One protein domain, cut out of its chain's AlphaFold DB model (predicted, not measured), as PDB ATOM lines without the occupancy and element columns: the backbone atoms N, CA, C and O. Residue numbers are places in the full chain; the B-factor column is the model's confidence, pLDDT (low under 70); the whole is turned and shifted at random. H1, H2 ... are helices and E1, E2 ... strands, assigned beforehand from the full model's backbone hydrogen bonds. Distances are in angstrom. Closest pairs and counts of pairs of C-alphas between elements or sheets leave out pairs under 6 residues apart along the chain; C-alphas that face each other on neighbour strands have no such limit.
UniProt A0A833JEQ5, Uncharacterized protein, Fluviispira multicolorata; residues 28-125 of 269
ATOM      1  N   LEU A  28     292.459 133.890 151.516       94.75
ATOM      2  CA  LEU A  28     292.176 132.712 150.704       94.75
ATOM      3  C   LEU A  28     292.101 133.127 149.231       94.75
ATOM      4  O   LEU A  28     291.517 134.163 148.904       94.75
ATOM      5  N   LYS A  29     292.685 132.331 148.334       96.31
ATOM      6  CA  LYS A  29     292.580 132.547 146.887       96.31
ATOM      7  C   LYS A  29     291.304 131.870 146.382       96.31
ATOM      8  O   LYS A  29     291.145 130.668 146.553       96.31
ATOM      9  N   GLY A  30     290.402 132.649 145.799       93.69
ATOM     10  CA  GLY A  30     289.224 132.157 145.089       93.69
ATOM     11  C   GLY A  30     289.398 132.268 143.570       93.69
ATOM     12  O   GLY A  30     290.419 132.785 143.107       93.69
ATOM     13  N   PRO A  31     288.402 131.822 142.785       94.12
ATOM     14  CA  PRO A  31     288.363 132.094 141.350       94.12
ATOM     15  C   PRO A  31     288.267 133.613 141.135       94.12
ATOM     16  O   PRO A  31     287.350 134.258 141.651       94.12
ATOM     17  N   ASP A  32     289.274 134.187 140.472       95.75
ATOM     18  CA  ASP A  32     289.419 135.613 140.121       95.75
ATOM     19  C   ASP A  32     289.332 136.630 141.270       95.75
ATOM     20  O   ASP A  32     289.195 137.840 141.059       95.75
ATOM     21  N   CYS A  33     289.420 136.176 142.519       97.44
ATOM     22  CA  CYS A  33     289.327 137.051 143.677       97.44
ATOM     23  C   CYS A  33     290.107 136.524 144.883       97.44
ATOM     24  O   CYS A  33     290.497 135.363 144.969       97.44
ATOM     25  N   TYR A  34     290.313 137.413 145.846       98.00
ATOM     26  CA  TYR A  34     290.915 137.125 147.139       98.00
ATOM     27  C   TYR A  34     289.864 137.296 148.225       98.00
ATOM     28  O   TYR A  34     289.137 138.287 148.240       98.00
ATOM     29  N   ILE A  35     289.777 136.345 149.145       96.06
ATOM     30  CA  ILE A  35     288.763 136.321 150.196       96.06
ATOM     31  C   ILE A  35     289.453 136.549 151.537       96.06
ATOM     32  O   ILE A  35     290.427 135.878 151.873       96.06
ATOM     33  N   CYS A  36     288.956 137.502 152.318       95.38
ATOM     34  CA  CYS A  36     289.397 137.683 153.696       95.38
ATOM     35  C   CYS A  36     288.835 136.547 154.559       95.38
ATOM     36  O   CYS A  36     287.620 136.461 154.734       95.38
ATOM     37  N   GLY A  37     289.696 135.704 155.131       91.81
ATOM     38  CA  GLY A  37     289.270 134.561 155.941       91.81
ATOM     39  C   GLY A  37     288.588 134.931 157.265       91.81
ATOM     40  O   GLY A  37     287.922 134.090 157.857       91.81
ATOM     41  N   LEU A  38     288.695 136.187 157.723       90.88
ATOM     42  CA  LEU A  38     288.037 136.648 158.954       90.88
ATOM     43  C   LEU A  38     286.585 137.076 158.729       90.88
ATOM     44  O   LEU A  38     285.718 136.781 159.549       90.88
ATOM     45  N   CYS A  39     286.323 137.819 157.650       91.50
ATOM     46  CA  CYS A  39     285.020 138.443 157.400       91.50
ATOM     47  C   CYS A  39     284.307 137.925 156.144       91.50
ATOM     48  O   CYS A  39     283.190 138.356 155.870       91.50
ATOM     49  N   GLY A  40     284.946 137.057 155.355       92.12
ATOM     50  CA  GLY A  40     284.392 136.474 154.129       92.12
ATOM     51  C   GLY A  40     284.266 137.441 152.945       92.12
ATOM     52  O   GLY A  40     283.746 137.063 151.896       92.12
ATOM     53  N   ARG A  41     284.725 138.696 153.071       95.25
ATOM     54  CA  ARG A  41     284.648 139.681 151.978       95.25
ATOM     55  C   ARG A  41     285.605 139.324 150.845       95.25
ATOM     56  O   ARG A  41     286.737 138.912 151.096       95.25
ATOM     57  N   ARG A  42     285.153 139.549 149.610       97.00
ATOM     58  CA  ARG A  42     285.918 139.325 148.377       97.00
ATOM     59  C   ARG A  42     286.582 140.620 147.905       97.00
ATOM     60  O   ARG A  42     285.988 141.691 147.985       97.00
ATOM     61  N   TYR A  43     287.792 140.502 147.377       97.81
ATOM     62  CA  TYR A  43     288.640 141.595 146.912       97.81
ATOM     63  C   TYR A  43     289.253 141.234 145.560       97.81
ATOM     64  O   TYR A  43     289.658 140.096 145.345       97.81
ATOM     65  N   LYS A  44     289.378 142.212 144.656       98.06
ATOM     66  CA  LYS A  44     290.066 142.019 143.365       98.06
ATOM     67  C   LYS A  44     291.593 141.979 143.517       98.06
ATOM     68  O   LYS A  44     292.273 141.286 142.774       98.06
ATOM     69  N   LYS A  45     292.142 142.721 144.487       98.19
ATOM     70  CA  LYS A  45     293.589 142.849 144.719       98.19
ATOM     71  C   LYS A  45     294.005 142.144 146.009       98.19
ATOM     72  O   LYS A  45     293.389 142.345 147.056       98.19
ATOM     73  N   LEU A  46     295.117 141.410 145.952       97.25
ATOM     74  CA  LEU A  46     295.708 140.705 147.099       97.25
ATOM     75  C   LEU A  46     296.039 141.656 148.262       97.25
ATOM     76  O   LEU A  46     295.758 141.354 149.419       97.25
ATOM     77  N   LYS A  47     296.595 142.837 147.952       97.25
ATOM     78  CA  LYS A  47     296.968 143.845 148.960       97.25
ATOM     79  C   LYS A  47     295.764 144.327 149.773       97.25
ATOM     80  O   LYS A  47     295.891 144.524 150.977       97.25
ATOM     81  N   ASP A  48     294.600 144.484 149.148       97.88
ATOM     82  CA  ASP A  48     293.396 144.973 149.831       97.88
ATOM     83  C   ASP A  48     292.772 143.892 150.722       97.88
ATOM     84  O   ASP A  48     292.312 144.190 151.827       97.88
ATOM     85  N   ALA A  49     292.844 142.627 150.293       97.31
ATOM     86  CA  ALA A  49     292.468 141.495 151.134       97.31
ATOM     87  C   ALA A  49     293.356 141.411 152.384       97.31
ATOM     88  O   ALA A  49     292.835 141.318 153.495       97.31
ATOM     89  N   TRP A  50     294.680 141.527 152.224       96.88
ATOM     90  CA  TRP A  50     295.609 141.538 153.355       96.88
ATOM     91  C   TRP A  50     295.383 142.722 154.286       96.88
ATOM     92  O   TRP A  50     295.341 142.519 155.491       96.88
ATOM     93  N   LYS A  51     295.132 143.932 153.764       97.62
ATOM     94  CA  LYS A  51     294.740 145.081 154.600       97.62
ATOM     95  C   LYS A  51     293.506 144.767 155.445       97.62
ATOM     96  O   LYS A  51     293.485 145.072 156.634       97.62
ATOM     97  N   CYS A  52     292.488 144.134 154.858       96.69
ATOM     98  CA  CYS A  52     291.297 143.745 155.607       96.69
ATOM     99  C   CYS A  52     291.603 142.702 156.689       96.69
ATOM    100  O   CYS A  52     291.117 142.853 157.811       96.69
ATOM    101  N   VAL A  53     292.405 141.680 156.369       95.88
ATOM    102  CA  VAL A  53     292.836 140.654 157.333       95.88
ATOM    103  C   VAL A  53     293.649 141.284 158.459       95.88
ATOM    104  O   VAL A  53     293.358 141.015 159.614       95.88
ATOM    105  N   THR A  54     294.594 142.177 158.163       95.88
ATOM    106  CA  THR A  54     295.408 142.871 159.171       95.88
ATOM    107  C   THR A  54     294.550 143.729 160.093       95.88
ATOM    108  O   THR A  54     294.630 143.576 161.306       95.88
ATOM    109  N   ILE A  55     293.667 144.575 159.550       95.69
ATOM    110  CA  ILE A  55     292.772 145.414 160.369       95.69
ATOM    111  C   ILE A  55     291.841 144.549 161.230       95.69
ATOM    112  O   ILE A  55     291.540 144.910 162.366       95.69
ATOM    113  N   GLY A  56     291.361 143.423 160.697       91.62
ATOM    114  CA  GLY A  56     290.536 142.478 161.445       91.62
ATOM    115  C   GLY A  56     291.323 141.747 162.533       91.62
ATOM    116  O   GLY A  56     290.853 141.663 163.661       91.62
ATOM    117  N   GLY A  57     292.521 141.268 162.207       91.31
ATOM    118  CA  GLY A  57     293.394 140.495 163.085       91.31
ATOM    119  C   GLY A  57     293.919 141.306 164.266       91.31
ATOM    120  O   GLY A  57     293.916 140.813 165.387       91.31
ATOM    121  N   LEU A  58     294.266 142.577 164.051       92.88
ATOM    122  CA  LEU A  58     294.704 143.482 165.125       92.88
ATOM    123  C   LEU A  58     293.592 143.810 166.133       92.88
ATOM    124  O   LEU A  58     293.870 144.192 167.265       92.88
ATOM    125  N   LYS A  59     292.318 143.654 165.753       90.94
ATOM    126  CA  LYS A  59     291.180 143.849 166.670       90.94
ATOM    127  C   LYS A  59     290.946 142.657 167.594       90.94
ATOM    128  O   LYS A  59     290.115 142.747 168.497       90.94
ATOM    129  N   ILE A  60     291.635 141.545 167.367       87.19
ATOM    130  CA  ILE A  60     291.488 140.330 168.160       87.19
ATOM    131  C   ILE A  60     292.300 140.529 169.434       87.19
ATOM    132  O   ILE A  60     293.526 140.555 169.394       87.19
ATOM    133  N   LYS A  61     291.582 140.758 170.539       76.56
ATOM    134  CA  LYS A  61     292.149 141.049 171.866       76.56
ATOM    135  C   LYS A  61     292.156 139.842 172.803       76.56
ATOM    136  O   LYS A  61     292.914 139.838 173.764       76.56
ATOM    137  N   SER A  62     291.296 138.854 172.563       66.38
ATOM    138  CA  SER A  62     291.142 137.685 173.427       66.38
ATOM    139  C   SER A  62     291.296 136.390 172.641       66.38
ATOM    140  O   SER A  62     290.977 136.311 171.455       66.38
ATOM    141  N   HIS A  63     291.864 135.414 173.345       58.44
ATOM    142  CA  HIS A  63     292.418 134.171 172.839       58.44
ATOM    143  C   HIS A  63     291.513 133.422 171.856       58.44
ATOM    144  O   HIS A  63     290.295 133.383 172.013       58.44
ATOM    145  N   LEU A  64     292.187 132.845 170.856       60.47
ATOM    146  CA  LEU A  64     291.771 131.787 169.934       60.47
ATOM    147  C   LEU A  64     290.391 131.213 170.257       60.47
ATOM    148  O   LEU A  64     290.207 130.580 171.294       60.47
ATOM    149  N   ILE A  65     289.445 131.480 169.355       58.97
ATOM    150  CA  ILE A  65     288.019 131.175 169.475       58.97
ATOM    151  C   ILE A  65     287.849 129.768 170.063       58.97
ATOM    152  O   ILE A  65     288.122 128.771 169.393       58.97
ATOM    153  N   ALA A  66     287.411 129.693 171.321       53.62
ATOM    154  CA  ALA A  66     286.871 128.461 171.865       53.62
ATOM    155  C   ALA A  66     285.572 128.213 171.097       53.62
ATOM    156  O   ALA A  66     284.637 129.011 171.194       53.62
ATOM    157  N   SER A  67     285.537 127.174 170.263       51.69
ATOM    158  CA  SER A  67     284.315 126.801 169.551       51.69
ATOM    159  C   SER A  67     283.265 126.419 170.598       51.69
ATOM    160  O   SER A  67     283.351 125.361 171.217       51.69
ATOM    161  N   SER A  68     282.313 127.316 170.863       47.31
ATOM    162  CA  SER A  68     281.445 127.271 172.047       47.31
ATOM    163  C   SER A  68     280.283 126.278 171.958       47.31
ATOM    164  O   SER A  68     279.346 126.390 172.741       47.31
ATOM    165  N   ASN A  69     280.299 125.329 171.019       49.78
ATOM    166  CA  ASN A  69     279.143 124.453 170.776       49.78
ATOM    167  C   ASN A  69     279.299 123.024 171.306       49.78
ATOM    168  O   ASN A  69     278.419 122.199 171.092       49.78
ATOM    169  N   SER A  70     280.377 122.704 172.017       49.38
ATOM    170  CA  SER A  70     280.518 121.391 172.651       49.38
ATOM    171  C   SER A  70     281.098 121.538 174.051       49.38
ATOM    172  O   SER A  70     281.936 122.394 174.304       49.38
ATOM    173  N   PHE A  71     280.642 120.694 174.977       54.16
ATOM    174  CA  PHE A  71     281.116 120.625 176.365       54.16
ATOM    175  C   PHE A  71     282.638 120.377 176.493       54.16
ATOM    176  O   PHE A  71     283.183 120.447 177.593       54.16
ATOM    177  N   ALA A  72     283.330 120.111 175.381       60.16
ATOM    178  CA  ALA A  72     284.778 120.120 175.275       60.16
ATOM    179  C   ALA A  72     285.264 121.513 174.844       60.16
ATOM    180  O   ALA A  72     284.914 122.004 173.770       60.16
ATOM    181  N   HIS A  73     286.105 122.142 175.668       62.72
ATOM    182  CA  HIS A  73     286.801 123.376 175.309       62.72
ATOM    183  C   HIS A  73     287.807 123.099 174.182       62.72
ATOM    184  O   HIS A  73     288.975 122.826 174.430       62.72
ATOM    185  N   ASN A  74     287.338 123.149 172.936       76.19
ATOM    186  CA  ASN A  74     288.192 123.027 171.762       76.19
ATOM    187  C   ASN A  74     288.714 124.413 171.379       76.19
ATOM    188  O   ASN A  74     287.941 125.304 171.014       76.19
ATOM    189  N   TYR A  75     290.030 124.584 171.460       84.38
ATOM    190  CA  TYR A  75     290.735 125.789 171.038       84.38
ATOM    191  C   TYR A  75     291.030 125.698 169.545       84.38
ATOM    192  O   TYR A  75     291.604 124.714 169.086       84.38
ATOM    193  N   GLN A  76     290.641 126.704 168.764       87.19
ATOM    194  CA  GLN A  76     290.867 126.695 167.320       87.19
ATOM    195  C   GLN A  76     292.018 127.622 166.932       87.19
ATOM    196  O   GLN A  76     291.998 128.809 167.254       87.19
ATOM    197  N   CYS A  77     293.002 127.107 166.190       89.75
ATOM    198  CA  CYS A  77     294.068 127.929 165.630       89.75
ATOM    199  C   CYS A  77     293.482 128.925 164.630       89.75
ATOM    200  O   CYS A  77     292.851 128.543 163.645       89.75
ATOM    201  N   ILE A  78     293.739 130.212 164.847       90.12
ATOM    202  CA  ILE A  78     293.201 131.265 163.990       90.12
ATOM    203  C   ILE A  78     293.826 131.269 162.593       90.12
ATOM    204  O   ILE A  78     293.274 131.868 161.684       90.12
ATOM    205  N   LEU A  79     294.975 130.636 162.383       91.94
ATOM    206  CA  LEU A  79     295.658 130.671 161.090       91.94
ATOM    207  C   LEU A  79     295.245 129.513 160.191       91.94
ATOM    208  O   LEU A  79     294.911 129.741 159.029       91.94
ATOM    209  N   CYS A  80     295.227 128.295 160.725       90.62
ATOM    210  CA  CYS A  80     294.895 127.098 159.957       90.62
ATOM    211  C   CYS A  80     293.497 126.529 160.234       90.62
ATOM    212  O   CYS A  80     293.071 125.631 159.517       90.62
ATOM    213  N   GLY A  81     292.787 127.007 161.258       87.94
ATOM    214  CA  GLY A  81     291.455 126.513 161.616       87.94
ATOM    215  C   GLY A  81     291.442 125.155 162.327       87.94
ATOM    216  O   GLY A  81     290.363 124.660 162.649       87.94
ATOM    217  N   LYS A  82     292.602 124.543 162.610       89.56
ATOM    218  CA  LYS A  82     292.681 123.268 163.343       89.56
ATOM    219  C   LYS A  82     292.232 123.436 164.793       89.56
ATOM    220  O   LYS A  82     292.558 124.442 165.423       89.56
ATOM    221  N   ALA A  83     291.509 122.448 165.308       88.12
ATOM    222  CA  ALA A  83     291.080 122.396 166.700       88.12
ATOM    223  C   ALA A  83     292.080 121.604 167.553       88.12
ATOM    224  O   ALA A  83     292.633 120.603 167.101       88.12
ATOM    225  N   TYR A  84     292.274 122.047 168.789       88.25
ATOM    226  CA  TYR A  84     293.179 121.466 169.770       88.25
ATOM    227  C   TYR A  84     292.477 121.359 171.124       88.25
ATOM    228  O   TYR A  84     291.627 122.183 171.464       88.25
ATOM    229  N   ALA A  85     292.875 120.361 171.912       85.56
ATOM    230  CA  ALA A  85     292.367 120.168 173.269       85.56
ATOM    231  C   ALA A  85     292.949 121.189 174.263       85.56
ATOM    232  O   ALA A  85     292.302 121.528 175.250       85.56
ATOM    233  N   ASN A  86     294.157 121.697 173.991       85.81
ATOM    234  CA  ASN A  86     294.881 122.588 174.891       85.81
ATOM    235  C   ASN A  86     295.163 123.949 174.251       85.81
ATOM    236  O   ASN A  86     295.483 124.070 173.063       85.81
ATOM    237  N   GLN A  87     295.150 124.980 175.090       86.75
ATOM    238  CA  GLN A  87     295.527 126.335 174.698       86.75
ATOM    239  C   GLN A  87     296.998 126.417 174.248       86.75
ATOM    240  O   GLN A  87     297.292 127.084 173.256       86.75
ATOM    241  N   GLN A  88     297.901 125.699 174.929       89.88
ATOM    242  CA  GLN A  88     299.338 125.662 174.617       89.88
ATOM    243  C   GLN A  88     299.622 125.038 173.244       89.88
ATOM    244  O   GLN A  88     300.366 125.599 172.446       89.88
ATOM    245  N   ASP A  89     298.970 123.926 172.905       91.62
ATOM    246  CA  ASP A  89     299.145 123.304 171.584       91.62
ATOM    247  C   ASP A  89     298.694 124.248 170.460       91.62
ATOM    248  O   ASP A  89     299.311 124.330 169.393       91.62
ATOM    249  N   THR A  90     297.647 125.032 170.725       90.62
ATOM    250  CA  THR A  90     297.147 126.012 169.760       90.62
ATOM    251  C   THR A  90     298.080 127.214 169.610       90.62
ATOM    252  O   THR A  90     298.240 127.734 168.500       90.62
ATOM    253  N   SER A  91     298.728 127.663 170.692       91.75
ATOM    254  CA  SER A  91     299.728 128.732 170.612       91.75
ATOM    255  C   SER A  91     300.975 128.271 169.859       91.75
ATOM    256  O   SER A  91     301.426 128.988 168.968       91.75
ATOM    257  N   ILE A  92     301.451 127.044 170.097       94.75
ATOM    258  CA  ILE A  92     302.554 126.431 169.336       94.75
ATOM    259  C   ILE A  92     302.200 126.336 167.849       94.75
ATOM    260  O   ILE A  92     303.017 126.683 166.995       94.75
ATOM    261  N   CYS A  93     300.975 125.912 167.516       94.50
ATOM    262  CA  CYS A  93     300.519 125.901 166.127       94.50
ATOM    263  C   CYS A  93     300.548 127.303 165.510       94.50
ATOM    264  O   CYS A  93     300.974 127.455 164.368       94.50
ATOM    265  N   THR A  94     300.109 128.319 166.256       93.69
ATOM    266  CA  THR A  94     300.093 129.706 165.780       93.69
ATOM    267  C   THR A  94     301.513 130.205 165.512       93.69
ATOM    268  O   THR A  94     301.749 130.772 164.451       93.69
ATOM    269  N   ILE A  95     302.464 129.950 166.419       95.50
ATOM    270  CA  ILE A  95     303.877 130.335 166.259       95.50
ATOM    271  C   ILE A  95     304.455 129.706 164.990       95.50
ATOM    272  O   ILE A  95     304.905 130.429 164.104       95.50
ATOM    273  N   ARG A  96     304.327 128.380 164.843       96.62
ATOM    274  CA  ARG A  96     304.807 127.658 163.653       96.62
ATOM    275  C   ARG A  96     304.179 128.182 162.367       96.62
ATOM    276  O   ARG A  96     304.859 128.293 161.351       96.62
ATOM    277  N   ASP A  97     302.882 128.473 162.382       94.62
ATOM    278  CA  ASP A  97     302.191 128.991 161.203       94.62
ATOM    279  C   ASP A  97     302.671 130.398 160.835       94.62
ATOM    280  O   ASP A  97     302.755 130.686 159.644       94.62
ATOM    281  N   VAL A  98     302.967 131.264 161.814       94.94
ATOM    282  CA  VAL A  98     303.503 132.613 161.567       94.94
ATOM    283  C   VAL A  98     304.928 132.554 161.028       94.94
ATOM    284  O   VAL A  98     305.223 133.258 160.071       94.94
ATOM    285  N   GLU A  99     305.787 131.711 161.601       95.00
ATOM    286  CA  GLU A  99     307.193 131.575 161.190       95.00
ATOM    287  C   GLU A  99     307.340 131.005 159.775       95.00
ATOM    288  O   GLU A  99     308.192 131.451 159.011       95.00
ATOM    289  N   ASN A 100     306.482 130.052 159.403       94.94
ATOM    290  CA  ASN A 100     306.507 129.435 158.075       94.94
ATOM    291  C   ASN A 100     305.701 130.212 157.025       94.94
ATOM    292  O   ASN A 100     305.807 129.942 155.828       94.94
ATOM    293  N   GLY A 101     304.827 131.122 157.455       90.88
ATOM    294  CA  GLY A 101     303.892 131.814 156.580       90.88
ATOM    295  C   GLY A 101     304.337 133.223 156.211       90.88
ATOM    296  O   GLY A 101     305.054 133.903 156.939       90.88
ATOM    297  N   TRP A 102     303.834 133.713 155.079       92.31
ATOM    298  CA  TRP A 102     303.997 135.115 154.714       92.31
ATOM    299  C   TRP A 102     302.874 135.953 155.332       92.31
ATOM    300  O   TRP A 102     301.716 135.858 154.916       92.31
ATOM    301  N   PHE A 103     303.219 136.787 156.312       94.12
ATOM    302  CA  PHE A 103     302.303 137.723 156.962       94.12
ATOM    303  C   PHE A 103     302.871 139.144 156.945       94.12
ATOM    304  O   PHE A 103     304.085 139.332 157.028       94.12
ATOM    305  N   PRO A 104     302.013 140.178 156.897       95.75
ATOM    306  CA  PRO A 104     302.442 141.539 157.185       95.75
ATOM    307  C   PRO A 104     303.073 141.621 158.580       95.75
ATOM    308  O   PRO A 104     302.472 141.152 159.546       95.75
ATOM    309  N   ARG A 105     304.236 142.274 158.691       96.06
ATOM    310  CA  ARG A 105     305.048 142.331 159.922       96.06
ATOM    311  C   ARG A 105     304.259 142.728 161.177       96.06
ATOM    312  O   ARG A 105     304.359 142.085 162.213       96.06
ATOM    313  N   ILE A 106     303.411 143.747 161.057       96.12
ATOM    314  CA  ILE A 106     302.579 144.240 162.166       96.12
ATOM    315  C   ILE A 106     301.596 143.156 162.643       96.12
ATOM    316  O   ILE A 106     301.337 143.011 163.834       96.12
ATOM    317  N   LEU A 107     301.049 142.369 161.712       94.75
ATOM    318  CA  LEU A 107     300.132 141.283 162.043       94.75
ATOM    319  C   LEU A 107     300.878 140.099 162.668       94.75
ATOM    320  O   LEU A 107     300.384 139.540 163.641       94.75
ATOM    321  N   SER A 108     302.047 139.724 162.137       95.38
ATOM    322  CA  SER A 108     302.847 138.632 162.705       95.38
ATOM    323  C   SER A 108     303.306 138.941 164.126       95.38
ATOM    324  O   SER A 108     303.166 138.087 164.994       95.38
ATOM    325  N   GLU A 109     303.782 140.160 164.393       96.38
ATOM    326  CA  GLU A 109     304.204 140.582 165.737       96.38
ATOM    327  C   GLU A 109     303.035 140.524 166.734       96.38
ATOM    328  O   GLU A 109     303.181 139.982 167.830       96.38
ATOM    329  N   HIS A 110     301.843 140.988 166.332       94.69
ATOM    330  CA  HIS A 110     300.630 140.893 167.153       94.69
ATOM    331  C   HIS A 110     300.236 139.441 167.452       94.69
ATOM    332  O   HIS A 110     299.973 139.083 168.600       94.69
ATOM    333  N   LEU A 111     300.225 138.580 166.429       93.19
ATOM    334  CA  LEU A 111     299.883 137.163 166.578       93.19
ATOM    335  C   LEU A 111     300.887 136.414 167.461       93.19
ATOM    336  O   LEU A 111     300.469 135.610 168.293       93.19
ATOM    337  N   LEU A 112     302.184 136.696 167.318       94.19
ATOM    338  CA  LEU A 112     303.235 136.106 168.147       94.19
ATOM    339  C   LEU A 112     303.135 136.575 169.596       94.19
ATOM    340  O   LEU A 112     303.158 135.742 170.495       94.19
ATOM    341  N   SER A 113     302.949 137.876 169.832       94.19
ATOM    342  CA  SER A 113     302.750 138.423 171.181       94.19
ATOM    343  C   SER A 113     301.577 137.737 171.895       94.19
ATOM    344  O   SER A 113     301.714 137.253 173.023       94.19
ATOM    345  N   MET A 114     300.448 137.574 171.195       91.19
ATOM    346  CA  MET A 114     299.313 136.811 171.716       91.19
ATOM    347  C   MET A 114     299.659 135.338 171.968       91.19
ATOM    348  O   MET A 114     299.275 134.794 173.002       91.19
ATOM    349  N   ALA A 115     300.365 134.677 171.046       92.06
ATOM    350  CA  ALA A 115     300.734 133.269 171.181       92.06
ATOM    351  C   ALA A 115     301.677 133.016 172.368       92.06
ATOM    352  O   ALA A 115     301.431 132.097 173.149       92.06
ATOM    353  N   TYR A 116     302.689 133.858 172.569       93.06
ATOM    354  CA  TYR A 116     303.595 133.758 173.714       93.06
ATOM    355  C   TYR A 116     302.888 134.034 175.041       93.06
ATOM    356  O   TYR A 116     303.107 133.311 176.011       93.06
ATOM    357  N   SER A 117     301.976 135.011 175.081       90.19
ATOM    358  CA  SER A 117     301.147 135.252 176.268       90.19
ATOM    359  C   SER A 117     300.315 134.020 176.656       90.19
ATOM    360  O   SER A 117     300.166 133.743 177.841       90.19
ATOM    361  N   MET A 118     299.831 133.245 175.677       85.44
ATOM    362  CA  MET A 118     299.106 131.986 175.919       85.44
ATOM    363  C   MET A 118     300.002 130.826 176.325       85.44
ATOM    364  O   MET A 118     299.594 129.974 177.107       85.44
ATOM    365  N   LEU A 119     301.203 130.751 175.755       89.06
ATOM    366  CA  LEU A 119     302.149 129.700 176.099       89.06
ATOM    367  C   LEU A 119     302.583 129.822 177.568       89.06
ATOM    368  O   LEU A 119     302.685 128.815 178.262       89.06
ATOM    369  N   ASN A 120     302.747 131.064 178.033       87.25
ATOM    370  CA  ASN A 120     303.175 131.398 179.391       87.25
ATOM    371  C   ASN A 120     302.015 131.582 180.380       87.25
ATOM    372  O   ASN A 120     302.256 131.797 181.566       87.25
ATOM    373  N   SER A 121     300.759 131.548 179.924       80.38
ATOM    374  CA  SER A 121     299.632 131.594 180.850       80.38
ATOM    375  C   SER A 121     299.548 130.263 181.586       80.38
ATOM    376  O   SER A 121     299.317 129.231 180.953       80.38
ATOM    377  N   ASP A 122     299.715 130.293 182.910       68.06
ATOM    378  CA  ASP A 122     299.521 129.110 183.742       68.06
ATOM    379  C   ASP A 122     298.153 128.497 183.434       68.06
ATOM    380  O   ASP A 122     297.148 129.228 183.422       68.06
ATOM    381  N   PRO A 123     298.069 127.171 183.206       64.50
ATOM    382  CA  PRO A 123     296.785 126.517 183.100       64.50
ATOM    383  C   PRO A 123     296.081 126.778 184.425       64.50
ATOM    384  O   PRO A 123     296.459 126.244 185.472       64.50
ATOM    385  N   LYS A 124     295.067 127.648 184.401       58.50
ATOM    386  CA  LYS A 124     294.185 127.876 185.542       58.50
ATOM    387  C   LYS A 124     293.406 126.585 185.753       58.50
ATOM    388  O   LYS A 124     292.264 126.442 185.326       58.50
ATOM    389  N   THR A 125     294.053 125.607 186.376       55.22
ATOM    390  CA  THR A 125     293.416 124.386 186.831       55.22
ATOM    391  C   THR A 125     292.271 124.802 187.742       55.22
ATOM    392  O   THR A 125     292.363 125.774 188.492       55.22
TER     393      THR A 125
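This is residues 28 to 125 of the 269 residues of an uncharacterized protein of Fluviispira multicolorata (UniProt A0A833JEQ5). A small hairpin of two strands, E1 and E2, packs with helix H1 to make one part, and a hairpin of two helices side by side, H2 and H3, makes the other; the two parts join where the last residues of H1, 54 to 58, pack on residues 106 to 110 of H3. Between H1 and H2 the chain makes a long excursion, residues 59 to 86, with no named element but with a short antiparallel pairing of residues 75 to 76 with residues 83 to 84. The 98 printed residues hold two named strands and three named helices, in the order E1, E2, H1, H2, H3, with the sheet E1 - E2 antiparallel and the class mostly helix. The whole is compact, with a radius of gyration of the C-alphas of 14.3 A, and elongated in outline, spanning 47 by 29 by 22 A.

E1 is residues 28 to 30, 6.4 A from first to last C-alpha, and begins at C-alpha 28 at (292.176, 132.712, 150.704). E2 is residues 33 to 36, 10.0 A long. H1 is residues 46 to 58, 18.3 A long, from C-alpha 46 at (295.708, 140.705, 147.099). H2 is residues 87 to 100, 20.2 A long. H3 is residues 105 to 119, 20.7 A long, and ends at C-alpha 119 at (302.149, 129.700, 176.099).

E1 and E2 form a hairpin of antiparallel neighbours at 149 degrees, with N 28 and O 35 at 2.9 A and N 30 and O 33 at 2.8 A, within hydrogen-bond range. Residues 34 to 35 of E2 also pair, antiparallel, with residues 42 to 43. E2 and H1 have their closest C-alphas, those of Cys 36 and Ala 49, 5.5 A apart. E1 and H1 are near each other, with 5 pairs of C-alphas within 10 A. H1 touches H3 with residues 54 to 58 alone; the closest C-alphas, those of Thr 54 and Leu 107, are 5.8 A apart. These two helices run the same way at a steep tilt of 35.4 degrees, only just past shallow. H2 and H3 form a helical hairpin and touch, the closest C-alphas being those of Ser 91 and Ala 115 at 4.7 A. They run opposite ways at a shallow tilt of 27 degrees. H1 and H2 are apart, and both strands are apart from H2 and H3. In H1, H2 and H3 every O i to N i+4 pair is within hydrogen-bond range.

The two C-alphas farthest apart, those of Asp 32 and Thr 125, are 48.2 A from each other. The printed part has no cut. The links E1 to E2 and H2 to H3 are tight, E2 to H1 is short, and H1 to H2 is long, with 28 residues. The mean pLDDT of the printed part is 86.8; residues 62 to 73 and 122 to 125 are under 70.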